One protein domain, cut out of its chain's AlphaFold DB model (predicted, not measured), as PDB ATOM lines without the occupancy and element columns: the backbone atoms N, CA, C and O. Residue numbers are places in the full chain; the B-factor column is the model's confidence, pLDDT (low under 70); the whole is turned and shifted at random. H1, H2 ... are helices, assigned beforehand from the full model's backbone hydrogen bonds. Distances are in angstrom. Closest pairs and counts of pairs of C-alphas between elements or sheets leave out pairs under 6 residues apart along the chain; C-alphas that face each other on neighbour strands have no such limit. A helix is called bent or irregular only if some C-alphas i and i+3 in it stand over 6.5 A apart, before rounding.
ATOM      1  N   THR A   2     171.532 162.130 155.092       82.75
ATOM      2  CA  THR A   2     170.325 162.971 155.205       82.75
ATOM      3  C   THR A   2     169.162 162.170 155.805       82.75
ATOM      4  O   THR A   2     169.098 160.951 155.638       82.75
ATOM      5  N   PHE A   3     168.238 162.841 156.504       83.75
ATOM      6  CA  PHE A   3     167.081 162.206 157.162       83.75
ATOM      7  C   PHE A   3     166.294 161.282 156.214       83.75
ATOM      8  O   PHE A   3     165.951 160.162 156.576       83.75
ATOM      9  N   LYS A   4     166.120 161.699 154.955       82.94
ATOM     10  CA  LYS A   4     165.455 160.923 153.897       82.94
ATOM     11  C   LYS A   4     166.092 159.548 153.672       82.94
ATOM     12  O   LYS A   4     165.384 158.553 153.617       82.94
ATOM     13  N   ASN A   5     167.420 159.480 153.603       84.81
ATOM     14  CA  ASN A   5     168.134 158.231 153.333       84.81
ATOM     15  C   ASN A   5     168.047 157.260 154.515       84.81
ATOM     16  O   ASN A   5     168.011 156.052 154.308       84.81
ATOM     17  N   ARG A   6     167.968 157.787 155.746       87.06
ATOM     18  CA  ARG A   6     167.724 156.968 156.942       87.06
ATOM     19  C   ARG A   6     166.338 156.330 156.894       87.06
ATOM     20  O   ARG A   6     166.217 155.143 157.165       87.06
ATOM     21  N   VAL A   7     165.319 157.098 156.497       86.75
ATOM     22  CA  VAL A   7     163.951 156.581 156.341       86.75
ATOM     23  C   VAL A   7     163.892 155.515 155.246       86.75
ATOM     24  O   VAL A   7     163.383 154.432 155.507       86.75
ATOM     25  N   ILE A   8     164.466 155.763 154.061       87.75
ATOM     26  CA  ILE A   8     164.487 154.780 152.956       87.75
ATOM     27  C   ILE A   8     165.153 153.468 153.395       87.75
ATOM     28  O   ILE A   8     164.622 152.395 153.128       87.75
ATOM     29  N   ALA A   9     166.284 153.543 154.104       88.50
ATOM     30  CA  ALA A   9     166.992 152.358 154.585       88.50
ATOM     31  C   ALA A   9     166.210 151.579 155.661       88.50
ATOM     32  O   ALA A   9     166.350 150.364 155.756       88.50
ATOM     33  N   ALA A  10     165.376 152.261 156.455       92.06
ATOM     34  CA  ALA A  10     164.552 151.631 157.486       92.06
ATOM     35  C   ALA A  10     163.256 151.002 156.941       92.06
ATOM     36  O   ALA A  10     162.685 150.132 157.595       92.06
ATOM     37  N   MET A  11     162.781 151.408 155.756       93.94
ATOM     38  CA  MET A  11     161.480 150.961 155.240       93.94
ATOM     39  C   MET A  11     161.322 149.453 155.032       93.94
ATOM     40  O   MET A  11     160.252 148.952 155.370       93.94
ATOM     41  N   PRO A  12     162.324 148.694 154.550       93.75
ATOM     42  CA  PRO A  12     162.211 147.237 154.475       93.75
ATOM     43  C   PRO A  12     161.960 146.596 155.845       93.75
ATOM     44  O   PRO A  12     161.128 145.700 155.966       93.75
ATOM     45  N   LEU A  13     162.622 147.101 156.892       96.00
ATOM     46  CA  LEU A  13     162.451 146.612 158.260       96.00
ATOM     47  C   LEU A  13     161.073 146.984 158.822       96.00
ATOM     48  O   LEU A  13     160.404 146.135 159.406       96.00
ATOM     49  N   ILE A  14     160.618 148.220 158.594       94.69
ATOM     50  CA  ILE A  14     159.275 148.673 158.990       94.69
ATOM     51  C   ILE A  14     158.196 147.843 158.279       94.69
ATOM     52  O   ILE A  14     157.265 147.365 158.921       94.69
ATOM     53  N   SER A  15     158.339 147.630 156.970       95.56
ATOM     54  CA  SER A  15     157.426 146.811 156.168       95.56
ATOM     55  C   SER A  15     157.352 145.374 156.676       95.56
ATOM     56  O   SER A  15     156.263 144.810 156.737       95.56
ATOM     57  N   LEU A  16     158.491 144.776 157.028       96.00
ATOM     58  CA  LEU A  16     158.544 143.415 157.555       96.00
ATOM     59  C   LEU A  16     157.872 143.330 158.927       96.00
ATOM     60  O   LEU A  16     157.112 142.398 159.179       96.00
ATOM     61  N   LEU A  17     158.108 144.316 159.795       96.31
ATOM     62  CA  LEU A  17     157.471 144.376 161.110       96.31
ATOM     63  C   LEU A  17     155.948 144.474 160.981       96.31
ATOM     64  O   LEU A  17     155.238 143.738 161.660       96.31
ATOM     65  N   LEU A  18     155.444 145.321 160.077       94.94
ATOM     66  CA  LEU A  18     154.009 145.427 159.792       94.94
ATOM     67  C   LEU A  18     153.432 144.136 159.197       94.94
ATOM     68  O   LEU A  18     152.343 143.725 159.589       94.94
ATOM     69  N   PHE A  19     154.167 143.473 158.302       95.00
ATOM     70  CA  PHE A  19     153.785 142.169 157.755       95.00
ATOM     71  C   PHE A  19     153.647 141.109 158.857       95.00
ATOM     72  O   PHE A  19     152.622 140.436 158.930       95.00
ATOM     73  N   LEU A  20     154.641 140.992 159.745       96.25
ATOM     74  CA  LEU A  20     154.594 140.047 160.863       96.25
ATOM     75  C   LEU A  20     153.496 140.401 161.861       96.25
ATOM     76  O   LEU A  20     152.810 139.510 162.345       96.25
ATOM     77  N   PHE A  21     153.299 141.687 162.145       94.88
ATOM     78  CA  PHE A  21     152.201 142.137 162.991       94.88
ATOM     79  C   PHE A  21     150.850 141.734 162.388       94.88
ATOM     80  O   PHE A  21     150.027 141.139 163.072       94.88
ATOM     81  N   ALA A  22     150.632 141.961 161.092       93.38
ATOM     82  CA  ALA A  22     149.395 141.557 160.429       93.38
ATOM     83  C   ALA A  22     149.203 140.030 160.380       93.38
ATOM     84  O   ALA A  22     148.097 139.545 160.601       93.38
ATOM     85  N   GLY A  23     150.267 139.263 160.140       93.00
ATOM     86  CA  GLY A  23     150.198 137.800 160.102       93.00
ATOM     87  C   GLY A  23     149.998 137.152 161.473       93.00
ATOM     88  O   GLY A  23     149.230 136.203 161.586       93.00
ATOM     89  N   LEU A  24     150.662 137.658 162.517       95.06
ATOM     90  CA  LEU A  24     150.646 137.058 163.857       95.06
ATOM     91  C   LEU A  24     149.547 137.615 164.762       95.06
ATOM     92  O   LEU A  24     148.989 136.867 165.555       95.06
ATOM     93  N   TYR A  25     149.258 138.917 164.681       94.81
ATOM     94  CA  TYR A  25     148.270 139.569 165.547       94.81
ATOM     95  C   TYR A  25     146.876 139.604 164.916       94.81
ATOM     96  O   TYR A  25     145.890 139.385 165.608       94.81
ATOM     97  N   LEU A  26     146.786 139.880 163.609       89.88
ATOM     98  CA  LEU A  26     145.505 139.936 162.888       89.88
ATOM     99  C   LEU A  26     145.149 138.610 162.197       89.88
ATOM    100  O   LEU A  26     144.112 138.544 161.544       89.88
ATOM    101  N   GLU A  27     146.022 137.597 162.280       90.88
ATOM    102  CA  GLU A  27     145.905 136.305 161.579       90.88
ATOM    103  C   GLU A  27     145.676 136.445 160.058       90.88
ATOM    104  O   GLU A  27     145.200 135.528 159.387       90.88
ATOM    105  N   ASN A  28     146.039 137.597 159.476       88.44
ATOM    106  CA  ASN A  28     145.717 137.950 158.097       88.44
ATOM    107  C   ASN A  28     146.981 138.203 157.269       88.44
ATOM    108  O   ASN A  28     147.399 139.334 156.999       88.44
ATOM    109  N   TRP A  29     147.569 137.099 156.817       90.12
ATOM    110  CA  TRP A  29     148.751 137.090 155.954       90.12
ATOM    111  C   TRP A  29     148.504 137.753 154.595       90.12
ATOM    112  O   TRP A  29     149.415 138.367 154.041       90.12
ATOM    113  N   ASN A  30     147.271 137.684 154.083       89.00
ATOM    114  CA  ASN A  30     146.897 138.242 152.783       89.00
ATOM    115  C   ASN A  30     147.024 139.769 152.773       89.00
ATOM    116  O   ASN A  30     147.695 140.335 151.908       89.00
ATOM    117  N   LEU A  31     146.464 140.434 153.787       86.25
ATOM    118  CA  LEU A  31     146.646 141.875 153.971       86.25
ATOM    119  C   LEU A  31     148.099 142.233 154.289       86.25
ATOM    120  O   LEU A  31     148.567 143.289 153.862       86.25
ATOM    121  N   GLY A  32     148.829 141.340 154.963       90.25
ATOM    122  CA  GLY A  32     150.257 141.490 155.225       90.25
ATOM    123  C   GLY A  32     151.065 141.843 153.969       90.25
ATOM    124  O   GLY A  32     151.900 142.749 154.008       90.25
ATOM    125  N   TRP A  33     150.796 141.187 152.834       91.00
ATOM    126  CA  TRP A  33     151.531 141.423 151.581       91.00
ATOM    127  C   TRP A  33     151.458 142.868 151.089       91.00
ATOM    128  O   TRP A  33     152.396 143.364 150.460       91.00
ATOM    129  N   THR A  34     150.374 143.575 151.412       91.75
ATOM    130  CA  THR A  34     150.191 144.974 151.007       91.75
ATOM    131  C   THR A  34     151.218 145.911 151.645       91.75
ATOM    132  O   THR A  34     151.552 146.938 151.056       91.75
ATOM    133  N   PHE A  35     151.812 145.546 152.787       93.25
ATOM    134  CA  PHE A  35     152.835 146.372 153.430       93.25
ATOM    135  C   PHE A  35     154.157 146.396 152.662       93.25
ATOM    136  O   PHE A  35     154.839 147.417 152.695       93.25
ATOM    137  N   PHE A  36     154.488 145.361 151.881       93.69
ATOM    138  CA  PHE A  36     155.701 145.369 151.049       93.69
ATOM    139  C   PHE A  36     155.688 146.457 149.975       93.69
ATOM    140  O   PHE A  36     156.748 146.944 149.575       93.69
ATOM    141  N   LEU A  37     154.502 146.925 149.572       91.56
ATOM    142  CA  LEU A  37     154.363 148.069 148.677       91.56
ATOM    143  C   LEU A  37     154.841 149.396 149.289       91.56
ATOM    144  O   LEU A  37     155.126 150.333 148.540       91.56
ATOM    145  N   LEU A  38     155.010 149.483 150.614       89.44
ATOM    146  CA  LEU A  38     155.607 150.654 151.268       89.44
ATOM    147  C   LEU A  38     157.059 150.880 150.836       89.44
ATOM    148  O   LEU A  38     157.518 152.022 150.817       89.44
ATOM    149  N   ILE A  39     157.776 149.819 150.456       92.06
ATOM    150  CA  ILE A  39     159.177 149.904 150.035       92.06
ATOM    151  C   ILE A  39     159.306 150.753 148.758       92.06
ATOM    152  O   ILE A  39     159.912 151.828 148.836       92.06
ATOM    153  N   PRO A  40     158.715 150.369 147.606       89.31
ATOM    154  CA  PRO A  40     158.785 151.190 146.400       89.31
ATOM    155  C   PRO A  40     158.090 152.544 146.586       89.31
ATOM    156  O   PRO A  40     158.606 153.562 146.122       89.31
ATOM    157  N   LEU A  41     156.983 152.586 147.337       88.31
ATOM    158  CA  LEU A  41     156.273 153.829 147.636       88.31
ATOM    159  C   LEU A  41     157.175 154.848 148.347       88.31
ATOM    160  O   LEU A  41     157.186 156.024 147.985       88.31
ATOM    161  N   SER A  42     157.965 154.409 149.329       87.88
ATOM    162  CA  SER A  42     158.857 155.287 150.088       87.88
ATOM    163  C   SER A  42     159.965 155.894 149.235       87.88
ATOM    164  O   SER A  42     160.298 157.069 149.401       87.88
ATOM    165  N   ILE A  43     160.494 155.125 148.279       87.56
ATOM    166  CA  ILE A  43     161.535 155.581 147.356       87.56
ATOM    167  C   ILE A  43     160.979 156.717 146.496       87.56
ATOM    168  O   ILE A  43     161.577 157.798 146.427       87.56
ATOM    169  N   VAL A  44     159.799 156.515 145.905       86.56
ATOM    170  CA  VAL A  44     159.126 157.531 145.081       86.56
ATOM    171  C   VAL A  44     158.777 158.768 145.922       86.56
ATOM    172  O   VAL A  44     159.060 159.908 145.530       86.56
ATOM    173  N   LEU A  45     158.259 158.561 147.138       82.94
ATOM    174  CA  LEU A  45     157.855 159.632 148.050       82.94
ATOM    175  C   LEU A  45     159.031 160.436 148.627       82.94
ATOM    176  O   LEU A  45     158.832 161.574 149.046       82.94
ATOM    177  N   LEU A  46     160.255 159.908 148.666       79.88
ATOM    178  CA  LEU A  46     161.397 160.594 149.293       79.88
ATOM    179  C   LEU A  46     162.410 161.170 148.287       79.88
ATOM    180  O   LEU A  46     163.136 162.101 148.650       79.88
ATOM    181  N   THR A  47     162.374 160.758 147.012       75.75
ATOM    182  CA  THR A  47     163.383 161.132 145.991       75.75
ATOM    183  C   THR A  47     163.122 162.469 145.248       75.75
ATOM    184  O   THR A  47     164.021 163.297 145.171       75.75
ATOM    185  N   GLY A  48     161.901 162.770 144.769       67.31
ATOM    186  CA  GLY A  48     161.559 164.003 143.984       67.31
ATOM    187  C   GLY A  48     160.958 165.274 144.674       67.31
ATOM    188  O   GLY A  48     161.265 165.603 145.818       67.31
ATOM    189  N   LYS A  49     160.080 166.014 143.964       71.94
ATOM    190  CA  LYS A  49     159.306 167.200 144.440       71.94
ATOM    191  C   LYS A  49     157.832 166.821 144.719       71.94
ATOM    192  O   LYS A  49     157.271 166.079 143.921       71.94
ATOM    193  N   PRO A  50     157.161 167.348 145.764       66.88
ATOM    194  CA  PRO A  50     155.876 166.815 146.247       66.88
ATOM    195  C   PRO A  50     154.718 166.871 145.233       66.88
ATOM    196  O   PRO A  50     153.992 165.895 145.105       66.88
ATOM    197  N   LEU A  51     154.569 167.959 144.470       57.94
ATOM    198  CA  LEU A  51     153.433 168.146 143.549       57.94
ATOM    199  C   LEU A  51     153.487 167.249 142.300       57.94
ATOM    200  O   LEU A  51     152.473 166.686 141.909       57.94
ATOM    201  N   LYS A  52     154.668 167.065 141.693       67.00
ATOM    202  CA  LYS A  52     154.820 166.183 140.518       67.00
ATOM    203  C   LYS A  52     154.779 164.694 140.873       67.00
ATOM    204  O   LYS A  52     154.397 163.881 140.043       67.00
ATOM    205  N   ARG A  53     155.101 164.344 142.122       71.00
ATOM    206  CA  ARG A  53     155.062 162.961 142.615       71.00
ATOM    207  C   ARG A  53     153.664 162.397 142.768       71.00
ATOM    208  O   ARG A  53     153.542 161.184 142.838       71.00
ATOM    209  N   LEU A  54     152.626 163.227 142.875       75.75
ATOM    210  CA  LEU A  54     151.287 162.699 143.123       75.75
ATOM    211  C   LEU A  54     150.887 161.727 142.000       75.75
ATOM    212  O   LEU A  54     150.468 160.613 142.287       75.75
ATOM    213  N   SER A  55     151.170 162.100 140.750       79.25
ATOM    214  CA  SER A  55     151.040 161.247 139.561       79.25
ATOM    215  C   SER A  55     151.852 159.943 139.653       79.25
ATOM    216  O   SER A  55     151.337 158.871 139.349       79.25
ATOM    217  N   GLU A  56     153.098 160.016 140.128       82.31
ATOM    218  CA  GLU A  56     154.012 158.865 140.247       82.31
ATOM    219  C   GLU A  56     153.630 157.913 141.393       82.31
ATOM    220  O   GLU A  56     153.889 156.713 141.331       82.31
ATOM    221  N   VAL A  57     153.014 158.448 142.446       87.62
ATOM    222  CA  VAL A  57     152.602 157.713 143.646       87.62
ATOM    223  C   VAL A  57     151.229 157.056 143.463       87.62
ATOM    224  O   VAL A  57     150.963 156.010 144.061       87.62
ATOM    225  N   MET A  58     150.364 157.622 142.613       89.50
ATOM    226  CA  MET A  58     149.001 157.121 142.409       89.50
ATOM    227  C   MET A  58     148.894 155.635 142.055       89.50
ATOM    228  O   MET A  58     148.007 154.991 142.613       89.50
ATOM    229  N   PRO A  59     149.744 155.044 141.194       89.38
ATOM    230  CA  PRO A  59     149.671 153.616 140.896       89.38
ATOM    231  C   PRO A  59     149.863 152.738 142.135       89.38
ATOM    232  O   PRO A  59     149.149 151.754 142.305       89.38
ATOM    233  N   PHE A  60     150.770 153.126 143.034       90.88
ATOM    234  CA  PHE A  60     151.027 152.394 144.274       90.88
ATOM    235  C   PHE A  60     149.864 152.526 145.256       90.88
ATOM    236  O   PHE A  60     149.422 151.523 145.807       90.88
ATOM    237  N   ILE A  61     149.328 153.740 145.433       90.31
ATOM    238  CA  ILE A  61     148.145 153.960 146.282       90.31
ATOM    239  C   ILE A  61     146.948 153.179 145.733       90.31
ATOM    240  O   ILE A  61     146.276 152.481 146.486       90.31
ATOM    241  N   SER A  62     146.713 153.258 144.422       92.75
ATOM    242  CA  SER A  62     145.615 152.547 143.760       92.75
ATOM    243  C   SER A  62     145.743 151.041 143.956       92.75
ATOM    244  O   SER A  62     144.750 150.386 144.252       92.75
ATOM    245  N   LEU A  63     146.962 150.496 143.863       92.38
ATOM    246  CA  LEU A  63     147.201 149.076 144.095       92.38
ATOM    247  C   LEU A  63     146.959 148.674 145.555       92.38
ATOM    248  O   LEU A  63     146.351 147.639 145.794       92.38
ATOM    249  N   ILE A  64     147.378 149.490 146.529       91.88
ATOM    250  CA  ILE A  64     147.111 149.226 147.955       91.88
ATOM    251  C   ILE A  64     145.600 149.171 148.213       91.88
ATOM    252  O   ILE A  64     145.112 148.208 148.802       91.88
ATOM    253  N   VAL A  65     144.856 150.169 147.727       92.38
ATOM    254  CA  VAL A  65     143.393 150.227 147.881       92.38
ATOM    255  C   VAL A  65     142.719 149.057 147.158       92.38
ATOM    256  O   VAL A  65     141.823 148.433 147.718       92.38
ATOM    257  N   PHE A  66     143.176 148.717 145.950       93.00
ATOM    258  CA  PHE A  66     142.680 147.567 145.194       93.00
ATOM    259  C   PHE A  66     142.885 146.247 145.946       93.00
ATOM    260  O   PHE A  66     141.953 145.455 146.052       93.00
ATOM    261  N   LEU A  67     144.074 146.019 146.511       91.81
ATOM    262  CA  LEU A  67     144.369 144.808 147.279       91.81
ATOM    263  C   LEU A  67     143.557 144.744 148.576       91.81
ATOM    264  O   LEU A  67     143.089 143.673 148.942       91.81
ATOM    265  N   TRP A  68     143.339 145.873 149.252       91.00
ATOM    266  CA  TRP A  68     142.441 145.927 150.410       91.00
ATOM    267  C   TRP A  68     140.989 145.611 150.045       91.00
ATOM    268  O   TRP A  68     140.333 144.867 150.769       91.00
ATOM    269  N   LEU A  69     140.492 146.119 148.914       91.19
ATOM    270  CA  LEU A  69     139.158 145.781 148.411       91.19
ATOM    271  C   LEU A  69     139.048 144.302 148.020       91.19
ATOM    272  O   LEU A  69     138.048 143.660 148.336       91.19
ATOM    273  N   GLY A  70     140.076 143.752 147.373       89.62
ATOM    274  CA  GLY A  70     140.121 142.353 146.956       89.62
ATOM    275  C   GLY A  70     140.218 141.379 148.130       89.62
ATOM    276  O   GLY A  70     139.421 140.453 148.227       89.62
ATOM    277  N   PHE A  71     141.155 141.591 149.054       87.81
ATOM    278  CA  PHE A  71     141.340 140.699 150.203       87.81
ATOM    279  C   PHE A  71     140.308 140.908 151.314       87.81
ATOM    280  O   PHE A  71     140.018 139.964 152.040       87.81
ATOM    281  N   GLY A  72     139.789 142.128 151.482       85.50
ATOM    282  CA  GLY A  72     138.845 142.459 152.553       85.50
ATOM    283  C   GLY A  72     137.379 142.251 152.177       85.50
ATOM    284  O   GLY A  72     136.605 141.785 153.006       85.50
ATOM    285  N   PHE A  73     136.995 142.588 150.943       86.00
ATOM    286  CA  PHE A  73     135.596 142.573 150.495       86.00
ATOM    287  C   PHE A  73     135.348 141.629 149.307       86.00
ATOM    288  O   PHE A  73     134.242 141.608 148.782       86.00
ATOM    289  N   GLU A  74     136.368 140.892 148.842       86.31
ATOM    290  CA  GLU A  74     136.308 140.028 147.645       86.31
ATOM    291  C   GLU A  74     135.944 140.782 146.349       86.31
ATOM    292  O   GLU A  74     135.633 140.198 145.309       86.31
ATOM    293  N   LEU A  75     136.070 142.113 146.370       87.56
ATOM    294  CA  LEU A  75     135.705 143.028 145.289       87.56
ATOM    295  C   LEU A  75     136.810 143.142 144.229       87.56
ATOM    296  O   LEU A  75     137.172 144.236 143.796       87.56
ATOM    297  N   TRP A  76     137.337 142.006 143.773       88.12
ATOM    298  CA  TRP A  76     138.421 141.943 142.784       88.12
ATOM    299  C   TRP A  76     138.046 142.535 141.436       88.12
ATOM    300  O   TRP A  76     138.895 143.091 140.753       88.12
ATOM    301  N   HIS A  77     136.779 142.407 141.058       83.88
ATOM    302  CA  HIS A  77     136.249 142.819 139.767       83.88
ATOM    303  C   HIS A  77     135.792 144.289 139.765       83.88
ATOM    304  O   HIS A  77     136.348 145.096 139.015       83.88
ATOM    305  N   PRO A  78     134.884 144.720 140.660       87.19
ATOM    306  CA  PRO A  78     134.538 146.137 140.767       87.19
ATOM    307  C   PRO A  78     135.707 146.995 141.277       87.19
ATOM    308  O   PRO A  78     135.777 148.183 140.963       87.19
ATOM    309  N   GLY A  79     136.682 146.408 141.984       89.31
ATOM    310  CA  GLY A  79     137.887 147.096 142.452       89.31
ATOM    311  C   GLY A  79     138.728 147.719 141.333       89.31
ATOM    312  O   GLY A  79     139.453 148.683 141.583       89.31
ATOM    313  N   TRP A  80     138.587 147.262 140.082       89.81
ATOM    314  CA  TRP A  80     139.274 147.866 138.935       89.81
ATOM    315  C   TRP A  80     138.928 149.350 138.746       89.81
ATOM    316  O   TRP A  80     139.735 150.098 138.192       89.81
ATOM    317  N   ALA A  81     137.782 149.799 139.276       89.31
ATOM    318  CA  ALA A  81     137.384 151.204 139.327       89.31
ATOM    319  C   ALA A  81     138.479 152.110 139.903       89.31
ATOM    320  O   ALA A  81     138.676 153.230 139.434       89.31
ATOM    321  N   VAL A  82     139.222 151.613 140.895       91.56
ATOM    322  CA  VAL A  82     140.255 152.382 141.592       91.56
ATOM    323  C   VAL A  82     141.380 152.786 140.638       91.56
ATOM    324  O   VAL A  82     141.906 153.890 140.746       91.56
ATOM    325  N   PHE A  83     141.706 151.966 139.634       90.62
ATOM    326  CA  PHE A  83     142.744 152.307 138.657       90.62
ATOM    327  C   PHE A  83     142.365 153.489 137.753       90.62
ATOM    328  O   PHE A  83     143.260 154.111 137.179       90.62
ATOM    329  N   LEU A  84     141.081 153.866 137.672       88.50
ATOM    330  CA  LEU A  84     140.651 155.094 136.994       88.50
ATOM    331  C   LEU A  84     141.103 156.366 137.730       88.50
ATOM    332  O   LEU A  84     141.183 157.425 137.102       88.50
ATOM    333  N   LEU A  85     141.483 156.287 139.014       86.81
ATOM    334  CA  LEU A  85     142.079 157.429 139.717       86.81
ATOM    335  C   LEU A  85     143.427 157.833 139.112       86.81
ATOM    336  O   LEU A  85     143.761 159.014 139.118       86.81
ATOM    337  N   ILE A  86     144.195 156.889 138.562       89.25
ATOM    338  CA  ILE A  86     145.517 157.169 137.983       89.25
ATOM    339  C   ILE A  86     145.414 158.177 136.825       89.25
ATOM    340  O   ILE A  86     146.047 159.235 136.897       89.25
ATOM    341  N   PRO A  87     144.633 157.919 135.753       85.12
ATOM    342  CA  PRO A  87     144.452 158.907 134.702       85.12
ATOM    343  C   PRO A  87     143.749 160.165 135.220       85.12
ATOM    344  O   PRO A  87     144.124 161.249 134.789       85.12
ATOM    345  N   LEU A  88     142.808 160.063 136.167       85.12
ATOM    346  CA  LEU A  88     142.106 161.227 136.722       85.12
ATOM    347  C   LEU A  88     143.052 162.214 137.426       85.12
ATOM    348  O   LEU A  88     143.009 163.415 137.168       85.12
ATOM    349  N   VAL A  89     143.951 161.717 138.274       85.62
ATOM    350  CA  VAL A  89     144.945 162.553 138.960       85.62
ATOM    351  C   VAL A  89     145.959 163.114 137.970       85.62
ATOM    352  O   VAL A  89     146.332 164.279 138.081       85.62
ATOM    353  N   ASN A  90     146.360 162.338 136.959       83.56
ATOM    354  CA  ASN A  90     147.220 162.853 135.893       83.56
ATOM    355  C   ASN A  90     146.575 164.038 135.163       83.56
ATOM    356  O   ASN A  90     147.258 165.013 134.864       83.56
ATOM    357  N   ILE A  91     145.263 163.986 134.917       81.81
ATOM    358  CA  ILE A  91     144.508 165.100 134.326       81.81
ATOM    359  C   ILE A  91     144.544 166.321 135.249       81.81
ATOM    360  O   ILE A  91     144.806 167.428 134.781       81.81
ATOM    361  N   LEU A  92     144.316 166.118 136.548       82.62
ATOM    362  CA  LEU A  92     144.292 167.195 137.537       82.62
ATOM    363  C   LEU A  92     145.655 167.889 137.684       82.62
ATOM    364  O   LEU A  92     145.711 169.102 137.868       82.62
ATOM    365  N   VAL A  93     146.749 167.126 137.595       81.69
ATOM    366  CA  VAL A  93     148.118 167.639 137.760       81.69
ATOM    367  C   VAL A  93     148.649 168.289 136.479       81.69
ATOM    368  O   VAL A  93     149.234 169.369 136.550       81.69
ATOM    369  N   ASP A  94     148.463 167.659 135.314       78.69
ATOM    370  CA  ASP A  94     149.048 168.136 134.052       78.69
ATOM    371  C   ASP A  94     148.147 169.138 133.304       78.69
ATOM    372  O   ASP A  94     148.622 169.861 132.423       78.69
ATOM    373  N   GLY A  95     146.839 169.169 133.597       75.44
ATOM    374  CA  GLY A  95     145.854 170.073 132.986       75.44
ATOM    375  C   GLY A  95     145.642 169.893 131.474       75.44
ATOM    376  O   GLY A  95     144.833 170.598 130.874       75.44
ATOM    377  N   LYS A  96     146.360 168.963 130.832       76.31
ATOM    378  CA  LYS A  96     146.291 168.674 129.395       76.31
ATOM    379  C   LYS A  96     146.173 167.178 129.163       76.31
ATOM    380  O   LYS A  96     146.957 166.388 129.685       76.31
ATOM    381  N   ILE A  97     145.227 166.798 128.310       70.38
ATOM    382  CA  ILE A  97     144.985 165.399 127.962       70.38
ATOM    383  C   ILE A  97     145.414 165.174 126.517       70.38
ATOM    384  O   ILE A  97     144.767 165.693 125.608       70.38
TER     385      ILE A  97
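AT A GLANCE: This is residues 2 to 97 of the 173 residues of an uncharacterized protein of Acholeplasmataceae bacterium (UniProt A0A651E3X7). Four long helices stand side by side in one flat row, H1, H2, H3, H4, each folding back beside the one before, and they make a slab one helix thick. H1 and H4 are the two ends of the row, H2 and H3 lie between them, and tight links join the helices at alternate ends. The printed part has 96 residues with four named helices in the order H1, H2, H3, H4 and no named strand; the class is all helix. The whole is only just loose, close to compact, with a radius of gyration of the C-alphas of 15.2 A. The C-alphas span 47 by 42 by 11 A along their three main axes.

IN THESE COORDINATES: The printed part begins at Thr 2, and H1 follows with residues 3 to 24, 30.8 A from C-alpha 3 at (167.081, 162.206, 157.162) to C-alpha 24 at (150.646, 137.058, 163.857). H1 is irregular, with C-alphas 9 and 12 7.0 A apart, and it has a kink of 42 degrees near residue 10. H2, residues 29 to 47, is 29.9 A long and has a kink of 28 degrees near residue 40. H3, residues 50 to 73, is the longest helix by residues and measures 31.9 A. It is only just irregular, with C-alphas 56 and 59 6.8 A apart, and has a kink of 49 degrees near residue 57. H4, residues 78 to 94, is 27.2 A long and ends with C-alpha 94 at (149.048, 168.136, 134.052).

HOW THE PARTS SIT: H1 and H2 form a helical hairpin and touch, their closest C-alphas being those of Phe 19 and Gly 32, 4.4 A apart. They run opposite ways at a shallow tilt of 7 degrees. H2 and H3, the next hairpin, touch with the C-alphas of Thr 34 and Ile 64 closest at 6.1 A. Their lines stand at a shallow tilt of 1 degrees, opposite ways. H3 and H4, the third hairpin, touch with the C-alphas of Ser 55 and Asn 90 closest at 5.5 A, and run opposite ways at a shallow tilt of 8 degrees. The helix packing is mostly aligned, the three touching pairs being at a shallow tilt. H1 is apart from H3 and from H4, and H2 is apart from H4. Backbone O i to N i+4 pairs are within hydrogen-bond range in 16 of 18 cases in H1, 8 of 15 in H2, 15 of 20 in H3 and 7 of 13 in H4.

THE WHOLE: The outline is flat, and the two C-alphas farthest apart, those of Leu 24 and Lys 96, are 47.0 A from each other. The printed part has no cut, and its three links are tight. The mean pLDDT of the printed part is 87.0; residue 48 and residues 50 to 52, of which 50 to 52 belong to H3, are under 70.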